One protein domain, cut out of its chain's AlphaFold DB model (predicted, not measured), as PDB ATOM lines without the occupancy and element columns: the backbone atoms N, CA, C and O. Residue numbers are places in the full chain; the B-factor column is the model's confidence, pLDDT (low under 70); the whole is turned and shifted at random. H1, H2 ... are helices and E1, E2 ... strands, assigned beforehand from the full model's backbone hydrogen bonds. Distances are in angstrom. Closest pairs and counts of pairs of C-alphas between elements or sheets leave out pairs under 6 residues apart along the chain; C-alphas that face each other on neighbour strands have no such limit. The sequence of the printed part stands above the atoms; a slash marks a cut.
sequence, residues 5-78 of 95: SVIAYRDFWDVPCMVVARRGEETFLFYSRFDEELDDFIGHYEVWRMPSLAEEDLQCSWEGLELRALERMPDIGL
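Overview. This is residues 5 to 78 of the 95 residues of an uncharacterized protein of Pseudoxanthomonas sp. OG2 (UniProt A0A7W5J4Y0). One twisted sheet of four antiparallel strands forms a meander, with the short helix H2 over one of its faces and the short helix H1 grazing it. The long loop of residues 32 to 43, between E3 and E4, folds back on itself at one end of the longest axis, and the last printed stretch returns beside E4, pairing with it at residues 71 to 72 and 76 to 77. The printed part has 74 residues, with four named strands and then two named helices, in the order E1 E2 E3 E4 H1 H2 along the chain; the sheet's order is E1 - E2 - E3 - E4, and the class is mixed, helices and strands. It is compact, with a radius of gyration of the C-alphas of 11.9 A, and spans 35 by 25 by 21 A.

Along the chain. E1, residues 5 to 12, begins at C-alpha 5 at (26.638, -33.511, 50.312), bends by 53 degrees at residue 8 and is 18.7 A long. E2, residues 16 to 23, is 18.5 A long, and E3, residues 26 to 31, is 16.3 A long. E4, residues 44 to 50, is 18.2 A long and ends at C-alpha 50 at (23.630, -35.802, 36.364). H1, residues 55 to 59, is 6.5 A long. H2, residues 65 to 68, is 5.6 A long and ends at C-alpha 68 at (25.915, -36.026, 29.921).

Arrangement. E1, an edge strand, is the antiparallel neighbour of E2 at 170 degrees, with N 7 and O 20 at 2.8 A. E2 and E3 are antiparallel at 166 degrees, with N 21 and O 28 at 2.9 A. E3 and E4 are antiparallel at 148 degrees, with N 29 and O 48 at 2.8 A. These N and O pairs are within hydrogen-bond range, and each of the three strand pairs is a hairpin. E1 and E4, the two edge strands, are apart. Residues 48 to 49 of E4 pair antiparallel with residues 71 to 72, and residues 44 to 45 of E4 with residues 76 to 77. H1 is on the sheet but only grazes it with its residues 55 to 59; its closest C-alpha pair with E1 is Ala 8 and Leu 58, 7.9 A. H2 is on the sheet at a height over the sheet of 8.4 A and lies over E4, but only just, with 3 of its 4 C-alphas falling on that strand; the closest C-alphas of E4 and H2 are those of Trp 48 and Glu 66, 6.4 A. H1 and H2 are apart. In H1 every O i to N i+4 pair is within hydrogen-bond range; H2 is too short for such a pair.

Size, cuts and confidence. The two C-alphas farthest apart are those of Gly 24 and Glu 37, 36.7 A. The link from E3 to E4 is long, with 12 residues, and within it residues 34 to 35 pair antiparallel with residues 40 to 41; the other links are tight. The printed part has no cut. Its mean pLDDT is 88.6, and no printed residue is under 70.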
ATOM      1  N   SER A   5      25.294 -33.001  50.050       90.00
ATOM      2  CA  SER A   5      26.638 -33.511  50.312       90.00
ATOM      3  C   SER A   5      27.522 -33.180  49.124       90.00
ATOM      4  O   SER A   5      27.278 -33.671  48.023       90.00
ATOM      5  N   VAL A   6      28.542 -32.350  49.323       90.69
ATOM      6  CA  VAL A   6      29.495 -32.060  48.250       90.69
ATOM      7  C   VAL A   6      30.385 -33.278  48.029       90.69
ATOM      8  O   VAL A   6      30.904 -33.849  48.985       90.69
ATOM      9  N   ILE A   7      30.527 -33.681  46.769       89.00
ATOM     10  CA  ILE A   7      31.364 -34.809  46.359       89.00
ATOM     11  C   ILE A   7      32.754 -34.294  45.995       89.00
ATOM     12  O   ILE A   7      33.751 -34.784  46.517       89.00
ATOM     13  N   ALA A   8      32.821 -33.295  45.113       88.81
ATOM     14  CA  ALA A   8      34.079 -32.743  44.638       88.81
ATOM     15  C   ALA A   8      33.910 -31.309  44.133       88.81
ATOM     16  O   ALA A   8      32.834 -30.901  43.692       88.81
ATOM     17  N   TYR A   9      35.015 -30.575  44.167       88.56
ATOM     18  CA  TYR A   9      35.150 -29.256  43.571       88.56
ATOM     19  C   TYR A   9      36.243 -29.302  42.512       88.56
ATOM     20  O   TYR A   9      37.231 -30.023  42.678       88.56
ATOM     21  N   ARG A  10      36.103 -28.491  41.469       85.75
ATOM     22  CA  ARG A  10      37.108 -28.366  40.420       85.75
ATOM     23  C   ARG A  10      37.258 -26.917  39.978       85.75
ATOM     24  O   ARG A  10      36.300 -26.150  40.062       85.75
ATOM     25  N   ASP A  11      38.476 -26.603  39.534       76.50
ATOM     26  CA  ASP A  11      38.875 -25.329  38.936       76.50
ATOM     27  C   ASP A  11      38.520 -24.133  39.832       76.50
ATOM     28  O   ASP A  11      37.444 -23.558  39.758       76.50
ATOM     29  N   PHE A  12      39.422 -23.789  40.757       76.62
ATOM     30  CA  PHE A  12      39.216 -22.681  41.694       76.62
ATOM     31  C   PHE A  12      39.927 -21.421  41.223       76.62
ATOM     32  O   PHE A  12      41.160 -21.366  41.229       76.62
ATOM     33  N   TRP A  13      39.138 -20.387  40.949       73.25
ATOM     34  CA  TRP A  13      39.609 -19.008  40.925       73.25
ATOM     35  C   TRP A  13      39.351 -18.362  42.294       73.25
ATOM     36  O   TRP A  13      40.133 -18.566  43.225       73.25
ATOM     37  N   ASP A  14      38.226 -17.659  42.440       74.44
ATOM     38  CA  ASP A  14      37.737 -17.090  43.707       74.44
ATOM     39  C   ASP A  14      36.723 -18.030  44.387       74.44
ATOM     40  O   ASP A  14      36.828 -18.346  45.578       74.44
ATOM     41  N   VAL A  15      35.803 -18.562  43.581       79.81
ATOM     42  CA  VAL A  15      34.839 -19.622  43.903       79.81
ATOM     43  C   VAL A  15      35.145 -20.857  43.036       79.81
ATOM     44  O   VAL A  15      35.841 -20.722  42.025       79.81
ATOM     45  N   PRO A  16      34.690 -22.068  43.403       84.12
ATOM     46  CA  PRO A  16      34.840 -23.227  42.525       84.12
ATOM     47  C   PRO A  16      34.051 -23.011  41.230       84.12
ATOM     48  O   PRO A  16      32.849 -22.759  41.293       84.12
ATOM     49  N   CYS A  17      34.691 -23.135  40.070       89.00
ATOM     50  CA  CYS A  17      34.026 -23.041  38.770       89.00
ATOM     51  C   CYS A  17      33.110 -24.246  38.546       89.00
ATOM     52  O   CYS A  17      32.028 -24.100  37.988       89.00
ATOM     53  N   MET A  18      33.493 -25.426  39.041       91.31
ATOM     54  CA  MET A  18      32.644 -26.611  39.006       91.31
ATOM     55  C   MET A  18      32.497 -27.257  40.381       91.31
ATOM     56  O   MET A  18      33.466 -27.439  41.123       91.31
ATOM     57  N   VAL A  19      31.275 -27.675  40.702       92.25
ATOM     58  CA  VAL A  19      30.964 -28.436  41.914       92.25
ATOM     59  C   VAL A  19      30.090 -29.620  41.554       92.25
ATOM     60  O   VAL A  19      29.057 -29.457  40.915       92.25
ATOM     61  N   VAL A  20      30.461 -30.805  42.022       92.69
ATOM     62  CA  VAL A  20      29.573 -31.965  41.997       92.69
ATOM     63  C   VAL A  20      29.076 -32.200  43.413       92.69
ATOM     64  O   VAL A  20      29.865 -32.383  44.343       92.69
ATOM     65  N   ALA A  21      27.761 -32.188  43.587       93.12
ATOM     66  CA  ALA A  21      27.123 -32.433  44.871       93.12
ATOM     67  C   ALA A  21      25.954 -33.401  44.730       93.12
ATOM     68  O   ALA A  21      25.347 -33.549  43.671       93.12
ATOM     69  N   ARG A  22      25.632 -34.064  45.833       92.12
ATOM     70  CA  ARG A  22      24.553 -35.035  45.928       92.12
ATOM     71  C   ARG A  22      23.433 -34.509  46.804       92.12
ATOM     72  O   ARG A  22      23.695 -33.918  47.852       92.12
ATOM     73  N   ARG A  23      22.194 -34.801  46.423       91.44
ATOM     74  CA  ARG A  23      21.009 -34.605  47.261       91.44
ATOM     75  C   ARG A  23      20.203 -35.897  47.262       91.44
ATOM     76  O   ARG A  23      19.518 -36.215  46.297       91.44
ATOM     77  N   GLY A  24      20.296 -36.661  48.350       89.81
ATOM     78  CA  GLY A  24      19.746 -38.020  48.379       89.81
ATOM     79  C   GLY A  24      20.495 -38.934  47.404       89.81
ATOM     80  O   GLY A  24      21.713 -39.066  47.503       89.81
ATOM     81  N   GLU A  25      19.780 -39.551  46.466       88.44
ATOM     82  CA  GLU A  25      20.365 -40.440  45.448       88.44
ATOM     83  C   GLU A  25      20.836 -39.681  44.197       88.44
ATOM     84  O   GLU A  25      21.663 -40.184  43.433       88.44
ATOM     85  N   GLU A  26      20.367 -38.446  44.030       92.62
ATOM     86  CA  GLU A  26      20.556 -37.629  42.836       92.62
ATOM     87  C   GLU A  26      21.869 -36.853  42.877       92.62
ATOM     88  O   GLU A  26      22.246 -36.293  43.911       92.62
ATOM     89  N   THR A  27      22.548 -36.803  41.733       94.25
ATOM     90  CA  THR A  27      23.819 -36.094  41.560       94.25
ATOM     91  C   THR A  27      23.586 -34.843  40.729       94.25
ATOM     92  O   THR A  27      22.847 -34.875  39.748       94.25
ATOM     93  N   PHE A  28      24.218 -33.743  41.117       94.69
ATOM     94  CA  PHE A  28      24.100 -32.454  40.455       94.69
ATOM     95  C   PHE A  28      25.482 -31.892  40.170       94.69
ATOM     96  O   PHE A  28      26.375 -31.972  41.015       94.69
ATOM     97  N   LEU A  29      25.628 -31.313  38.986       94.75
ATOM     98  CA  LEU A  29      26.767 -30.514  38.576       94.75
ATOM     99  C   LEU A  29      26.353 -29.043  38.613       94.75
ATOM    100  O   LEU A  29      25.367 -28.653  37.996       94.75
ATOM    101  N   PHE A  30      27.119 -28.238  39.329       94.12
ATOM    102  CA  PHE A  30      27.041 -26.787  39.330       94.12
ATOM    103  C   PHE A  30      28.232 -26.294  38.529       94.12
ATOM    104  O   PHE A  30      29.366 -26.559  38.923       94.12
ATOM    105  N   TYR A  31      27.987 -25.616  37.414       93.31
ATOM    106  CA  TYR A  31      29.039 -25.175  36.511       93.31
ATOM    107  C   TYR A  31      28.908 -23.682  36.213       93.31
ATOM    108  O   TYR A  31      27.945 -23.239  35.602       93.31
ATOM    109  N   SER A  32      29.880 -22.904  36.673       92.00
ATOM    110  CA  SER A  32      30.117 -21.534  36.235       92.00
ATOM    111  C   SER A  32      31.131 -21.603  35.096       92.00
ATOM    112  O   SER A  32      32.324 -21.826  35.319       92.00
ATOM    113  N   ARG A  33      30.630 -21.522  33.861       88.88
ATOM    114  CA  ARG A  33      31.465 -21.566  32.658       88.88
ATOM    115  C   ARG A  33      32.225 -20.259  32.457       88.88
ATOM    116  O   ARG A  33      31.767 -19.191  32.865       88.88
ATOM    117  N   PHE A  34      33.361 -20.354  31.782       86.56
ATOM    118  CA  PHE A  34      34.019 -19.173  31.244       86.56
ATOM    119  C   PHE A  34      33.224 -18.668  30.036       86.56
ATOM    120  O   PHE A  34      32.821 -19.462  29.183       86.56
ATOM    121  N   ASP A  35      32.965 -17.369  29.991       87.06
ATOM    122  CA  ASP A  35      32.292 -16.706  28.887       87.06
ATOM    123  C   ASP A  35      33.322 -15.890  28.101       87.06
ATOM    124  O   ASP A  35      33.859 -14.896  28.589       87.06
ATOM    125  N   GLU A  36      33.628 -16.343  26.883       88.06
ATOM    126  CA  GLU A  36      34.655 -15.729  26.031       88.06
ATOM    127  C   GLU A  36      34.290 -14.302  25.591       88.06
ATOM    128  O   GLU A  36      35.181 -13.524  25.255       88.06
ATOM    129  N   GLU A  37      33.002 -13.940  25.581       90.75
ATOM    130  CA  GLU A  37      32.565 -12.583  25.235       90.75
ATOM    131  C   GLU A  37      32.791 -11.615  26.402       90.75
ATOM    132  O   GLU A  37      33.181 -10.464  26.192       90.75
ATOM    133  N   LEU A  38      32.578 -12.090  27.630       87.00
ATOM    134  CA  LEU A  38      32.838 -11.323  28.849       87.00
ATOM    135  C   LEU A  38      34.315 -11.336  29.269       87.00
ATOM    136  O   LEU A  38      34.700 -10.496  30.082       87.00
ATOM    137  N   ASP A  39      35.111 -12.263  28.724       87.56
ATOM    138  CA  ASP A  39      36.468 -12.594  29.188       87.56
ATOM    139  C   ASP A  39      36.498 -12.909  30.699       87.56
ATOM    140  O   ASP A  39      37.465 -12.624  31.403       87.56
ATOM    141  N   ASP A  40      35.403 -13.472  31.220       86.44
ATOM    142  CA  ASP A  40      35.200 -13.733  32.648       86.44
ATOM    143  C   ASP A  40      34.261 -14.932  32.870       86.44
ATOM    144  O   ASP A  40      33.656 -15.466  31.939       86.44
ATOM    145  N   PHE A  41      34.128 -15.386  34.115       85.56
ATOM    146  CA  PHE A  41      33.205 -16.463  34.456       85.56
ATOM    147  C   PHE A  41      31.789 -15.924  34.641       85.56
ATOM    148  O   PHE A  41      31.565 -14.860  35.219       85.56
ATOM    149  N   ILE A  42      30.789 -16.693  34.211       89.25
ATOM    150  CA  ILE A  42      29.397 -16.291  34.422       89.25
ATOM    151  C   ILE A  42      29.086 -16.144  35.921       89.25
ATOM    152  O   ILE A  42      29.426 -16.989  36.752       89.25
ATOM    153  N   GLY A  43      28.360 -15.078  36.270       89.06
ATOM    154  CA  GLY A  43      27.989 -14.732  37.652       89.06
ATOM    155  C   GLY A  43      26.960 -15.659  38.318       89.06
ATOM    156  O   GLY A  43      26.327 -15.270  39.304       89.06
ATOM    157  N   HIS A  44      26.758 -16.863  37.788       92.12
ATOM    158  CA  HIS A  44      25.834 -17.876  38.285       92.12
ATOM    159  C   HIS A  44      26.362 -19.283  37.978       92.12
ATOM    160  O   HIS A  44      27.230 -19.470  37.130       92.12
ATOM    161  N   TYR A  45      25.825 -20.280  38.674       93.69
ATOM    162  CA  TYR A  45      26.017 -21.683  38.347       93.69
ATOM    163  C   TYR A  45      24.895 -22.158  37.437       93.69
ATOM    164  O   TYR A  45      23.717 -22.101  37.794       93.69
ATOM    165  N   GLU A  46      25.280 -22.709  36.297       94.75
ATOM    166  CA  GLU A  46      24.421 -23.582  35.521       94.75
ATOM    167  C   GLU A  46      24.278 -24.910  36.264       94.75
ATOM    168  O   GLU A  46      25.272 -25.581  36.555       94.75
ATOM    169  N   VAL A  47      23.046 -25.278  36.613       95.12
ATOM    170  CA  VAL A  47      22.783 -26.467  37.428       95.12
ATOM    171  C   VAL A  47      22.266 -27.593  36.552       95.12
ATOM    172  O   VAL A  47      21.228 -27.473  35.906       95.12
ATOM    173  N   TRP A  48      22.956 -28.722  36.570       95.94
ATOM    174  CA  TRP A  48      22.654 -29.877  35.740       95.94
ATOM    175  C   TRP A  48      22.426 -31.098  36.612       95.94
ATOM    176  O   TRP A  48      23.247 -31.434  37.465       95.94
ATOM    177  N   ARG A  49      21.313 -31.794  36.395       95.44
ATOM    178  CA  ARG A  49      21.060 -33.082  37.033       95.44
ATOM    179  C   ARG A  49      21.820 -34.155  36.271       95.44
ATOM    180  O   ARG A  49      21.554 -34.401  35.099       95.44
ATOM    181  N   MET A  50      22.748 -34.804  36.949       95.06
ATOM    182  CA  MET A  50      23.630 -35.802  36.364       95.06
ATOM    183  C   MET A  50      23.072 -37.215  36.568       95.06
ATOM    184  O   MET A  50      22.415 -37.478  37.584       95.06
ATOM    185  N   PRO A  51      23.353 -38.158  35.650       92.12
ATOM    186  CA  PRO A  51      23.248 -39.576  35.970       92.12
ATOM    187  C   PRO A  51      24.188 -39.920  37.134       92.12
ATOM    188  O   PRO A  51      25.058 -39.131  37.501       92.12
ATOM    189  N   SER A  52      24.031 -41.105  37.722       86.44
ATOM    190  CA  SER A  52      24.963 -41.596  38.744       86.44
ATOM    191  C   SER A  52      26.392 -41.596  38.194       86.44
ATOM    192  O   SER A  52      26.709 -42.399  37.319       86.44
ATOM    193  N   LEU A  53      27.230 -40.685  38.693       86.00
ATOM    194  CA  LEU A  53      28.642 -40.586  38.329       86.00
ATOM    195  C   LEU A  53      29.454 -41.536  39.209       86.00
ATOM    196  O   LEU A  53      29.271 -41.549  40.431       86.00
ATOM    197  N   ALA A  54      30.336 -42.327  38.600       83.31
ATOM    198  CA  ALA A  54      31.324 -43.098  39.342       83.31
ATOM    199  C   ALA A  54      32.488 -42.189  39.763       83.31
ATOM    200  O   ALA A  54      32.711 -41.125  39.186       83.31
ATOM    201  N   GLU A  55      33.270 -42.618  40.755       80.75
ATOM    202  CA  GLU A  55      34.482 -41.889  41.158       80.75
ATOM    203  C   GLU A  55      35.445 -41.705  39.976       80.75
ATOM    204  O   GLU A  55      36.053 -40.649  39.835       80.75
ATOM    205  N   GLU A  56      35.516 -42.692  39.081       82.56
ATOM    206  CA  GLU A  56      36.326 -42.674  37.858       82.56
ATOM    207  C   GLU A  56      35.914 -41.550  36.891       82.56
ATOM    208  O   GLU A  56      36.781 -40.880  36.327       82.56
ATOM    209  N   ASP A  57      34.608 -41.279  36.747       81.88
ATOM    210  CA  ASP A  57      34.108 -40.147  35.950       81.88
ATOM    211  C   ASP A  57      34.589 -38.807  36.525       81.88
ATOM    212  O   ASP A  57      34.799 -37.847  35.786       81.88
ATOM    213  N   LEU A  58      34.789 -38.747  37.845       83.31
ATOM    214  CA  LEU A  58      35.242 -37.549  38.541       83.31
ATOM    215  C   LEU A  58      36.771 -37.386  38.523       83.31
ATOM    216  O   LEU A  58      37.242 -36.275  38.765       83.31
ATOM    217  N   GLN A  59      37.538 -38.440  38.215       80.81
ATOM    218  CA  GLN A  59      39.003 -38.377  38.098       80.81
ATOM    219  C   GLN A  59      39.484 -37.851  36.736       80.81
ATOM    220  O   GLN A  59      40.572 -37.282  36.642       80.81
ATOM    221  N   CYS A  60      38.682 -38.025  35.686       74.69
ATOM    222  CA  CYS A  60      38.964 -37.528  34.336       74.69
ATOM    223  C   CYS A  60      38.640 -36.033  34.187       74.69
ATOM    224  O   CYS A  60      38.224 -35.388  35.145       74.69
ATOM    225  N   SER A  61      38.857 -35.442  33.003       80.31
ATOM    226  CA  SER A  61      38.417 -34.062  32.723       80.31
ATOM    227  C   SER A  61      36.903 -33.922  32.898       80.31
ATOM    228  O   SER A  61      36.158 -34.820  32.511       80.31
ATOM    229  N   TRP A  62      36.452 -32.810  33.484       87.69
ATOM    230  CA  TRP A  62      35.022 -32.484  33.593       87.69
ATOM    231  C   TRP A  62      34.534 -31.620  32.425       87.69
ATOM    232  O   TRP A  62      33.369 -31.243  32.388       87.69
ATOM    233  N   GLU A  63      35.405 -31.310  31.467       82.81
ATOM    234  CA  GLU A  63      35.022 -30.597  30.252       82.81
ATOM    235  C   GLU A  63      33.947 -31.384  29.485       82.81
ATOM    236  O   GLU A  63      34.118 -32.570  29.190       82.81
ATOM    237  N   GLY A  64      32.810 -30.741  29.208       85.19
ATOM    238  CA  GLY A  64      31.665 -31.371  28.554       85.19
ATOM    239  C   GLY A  64      30.870 -32.329  29.447       85.19
ATOM    240  O   GLY A  64      30.016 -33.063  28.945       85.19
ATOM    241  N   LEU A  65      31.120 -32.363  30.762       87.69
ATOM    242  CA  LEU A  65      30.362 -33.197  31.697       87.69
ATOM    243  C   LEU A  65      28.870 -32.821  31.692       87.69
ATOM    244  O   LEU A  65      28.017 -33.702  31.750       87.69
ATOM    245  N   GLU A  66      28.546 -31.542  31.516       90.06
ATOM    246  CA  GLU A  66      27.185 -31.034  31.348       90.06
ATOM    247  C   GLU A  66      26.444 -31.655  30.152       90.06
ATOM    248  O   GLU A  66      25.226 -31.815  30.201       90.06
ATOM    249  N   LEU A  67      27.154 -32.105  29.110       90.75
ATOM    250  CA  LEU A  67      26.547 -32.766  27.946       90.75
ATOM    251  C   LEU A  67      25.991 -34.158  28.277       90.75
ATOM    252  O   LEU A  67      25.188 -34.706  27.525       90.75
ATOM    253  N   ARG A  68      26.418 -34.743  29.403       91.19
ATOM    254  CA  ARG A  68      25.915 -36.026  29.921       91.19
ATOM    255  C   ARG A  68      24.743 -35.843  30.886       91.19
ATOM    256  O   ARG A  68      24.267 -36.837  31.440       91.19
ATOM    257  N   ALA A  69      24.306 -34.608  31.127       94.31
ATOM    258  CA  ALA A  69      23.219 -34.313  32.044       94.31
ATOM    259  C   ALA A  69      21.894 -34.924  31.575       94.31
ATOM    260  O   ALA A  69      21.578 -34.978  30.388       94.31
ATOM    261  N   LEU A  70      21.091 -35.357  32.544       94.56
ATOM    262  CA  LEU A  70      19.721 -35.807  32.322       94.56
ATOM    263  C   LEU A  70      18.773 -34.621  32.121       94.56
ATOM    264  O   LEU A  70      17.804 -34.732  31.377       94.56
ATOM    265  N   GLU A  71      19.027 -33.509  32.814       94.50
ATOM    266  CA  GLU A  71      18.161 -32.329  32.808       94.50
ATOM    267  C   GLU A  71      18.937 -31.059  33.199       94.50
ATOM    268  O   GLU A  71      19.806 -31.102  34.076       94.50
ATOM    269  N   ARG A  72      18.583 -29.920  32.585       94.31
ATOM    270  CA  ARG A  72      18.996 -28.579  33.025       94.31
ATOM    271  C   ARG A  72      18.014 -28.067  34.072       94.31
ATOM    272  O   ARG A  72      16.834 -27.885  33.786       94.31
ATOM    273  N   MET A  73      18.511 -27.819  35.272       94.69
ATOM    274  CA  MET A  73      17.756 -27.184  36.348       94.69
ATOM    275  C   MET A  73      17.857 -25.656  36.254       94.69
ATOM    276  O   MET A  73      18.681 -25.161  35.488       94.69
ATOM    277  N   PRO A  74      17.060 -24.888  37.018       94.25
ATOM    278  CA  PRO A  74      17.249 -23.446  37.133       94.25
ATOM    279  C   PRO A  74      18.656 -23.092  37.614       94.25
ATOM    280  O   PRO A  74      19.223 -23.774  38.471       94.25
ATOM    281  N   ASP A  75      19.205 -22.024  37.053       94.31
ATOM    282  CA  ASP A  75      20.471 -21.439  37.490       94.31
ATOM    283  C   ASP A  75      20.348 -20.874  38.903       94.31
ATOM    284  O   ASP A  75      19.268 -20.499  39.366       94.31
ATOM    285  N   ILE A  76      21.483 -20.815  39.591       92.69
ATOM    286  CA  ILE A  76      21.576 -20.222  40.924       92.69
ATOM    287  C   ILE A  76      22.740 -19.240  40.971       92.69
ATOM    288  O   ILE A  76      23.771 -19.476  40.344       92.69
ATOM    289  N   GLY A  77      22.622 -18.149  41.724       89.94
ATOM    290  CA  GLY A  77      23.739 -17.226  41.902       89.94
ATOM    291  C   GLY A  77      24.947 -17.904  42.561       89.94
ATOM    292  O   GLY A  77      24.802 -18.848  43.342       89.94
ATOM    293  N   LEU A  78      26.156 -17.384  42.318       85.19
ATOM    294  CA  LEU A  78      27.401 -17.946  42.882       85.19
ATOM    295  C   LEU A  78      27.391 -18.062  44.419       85.19
ATOM    296  O   LEU A  78      28.110 -18.872  44.997       85.19
TER     297      LEU A  78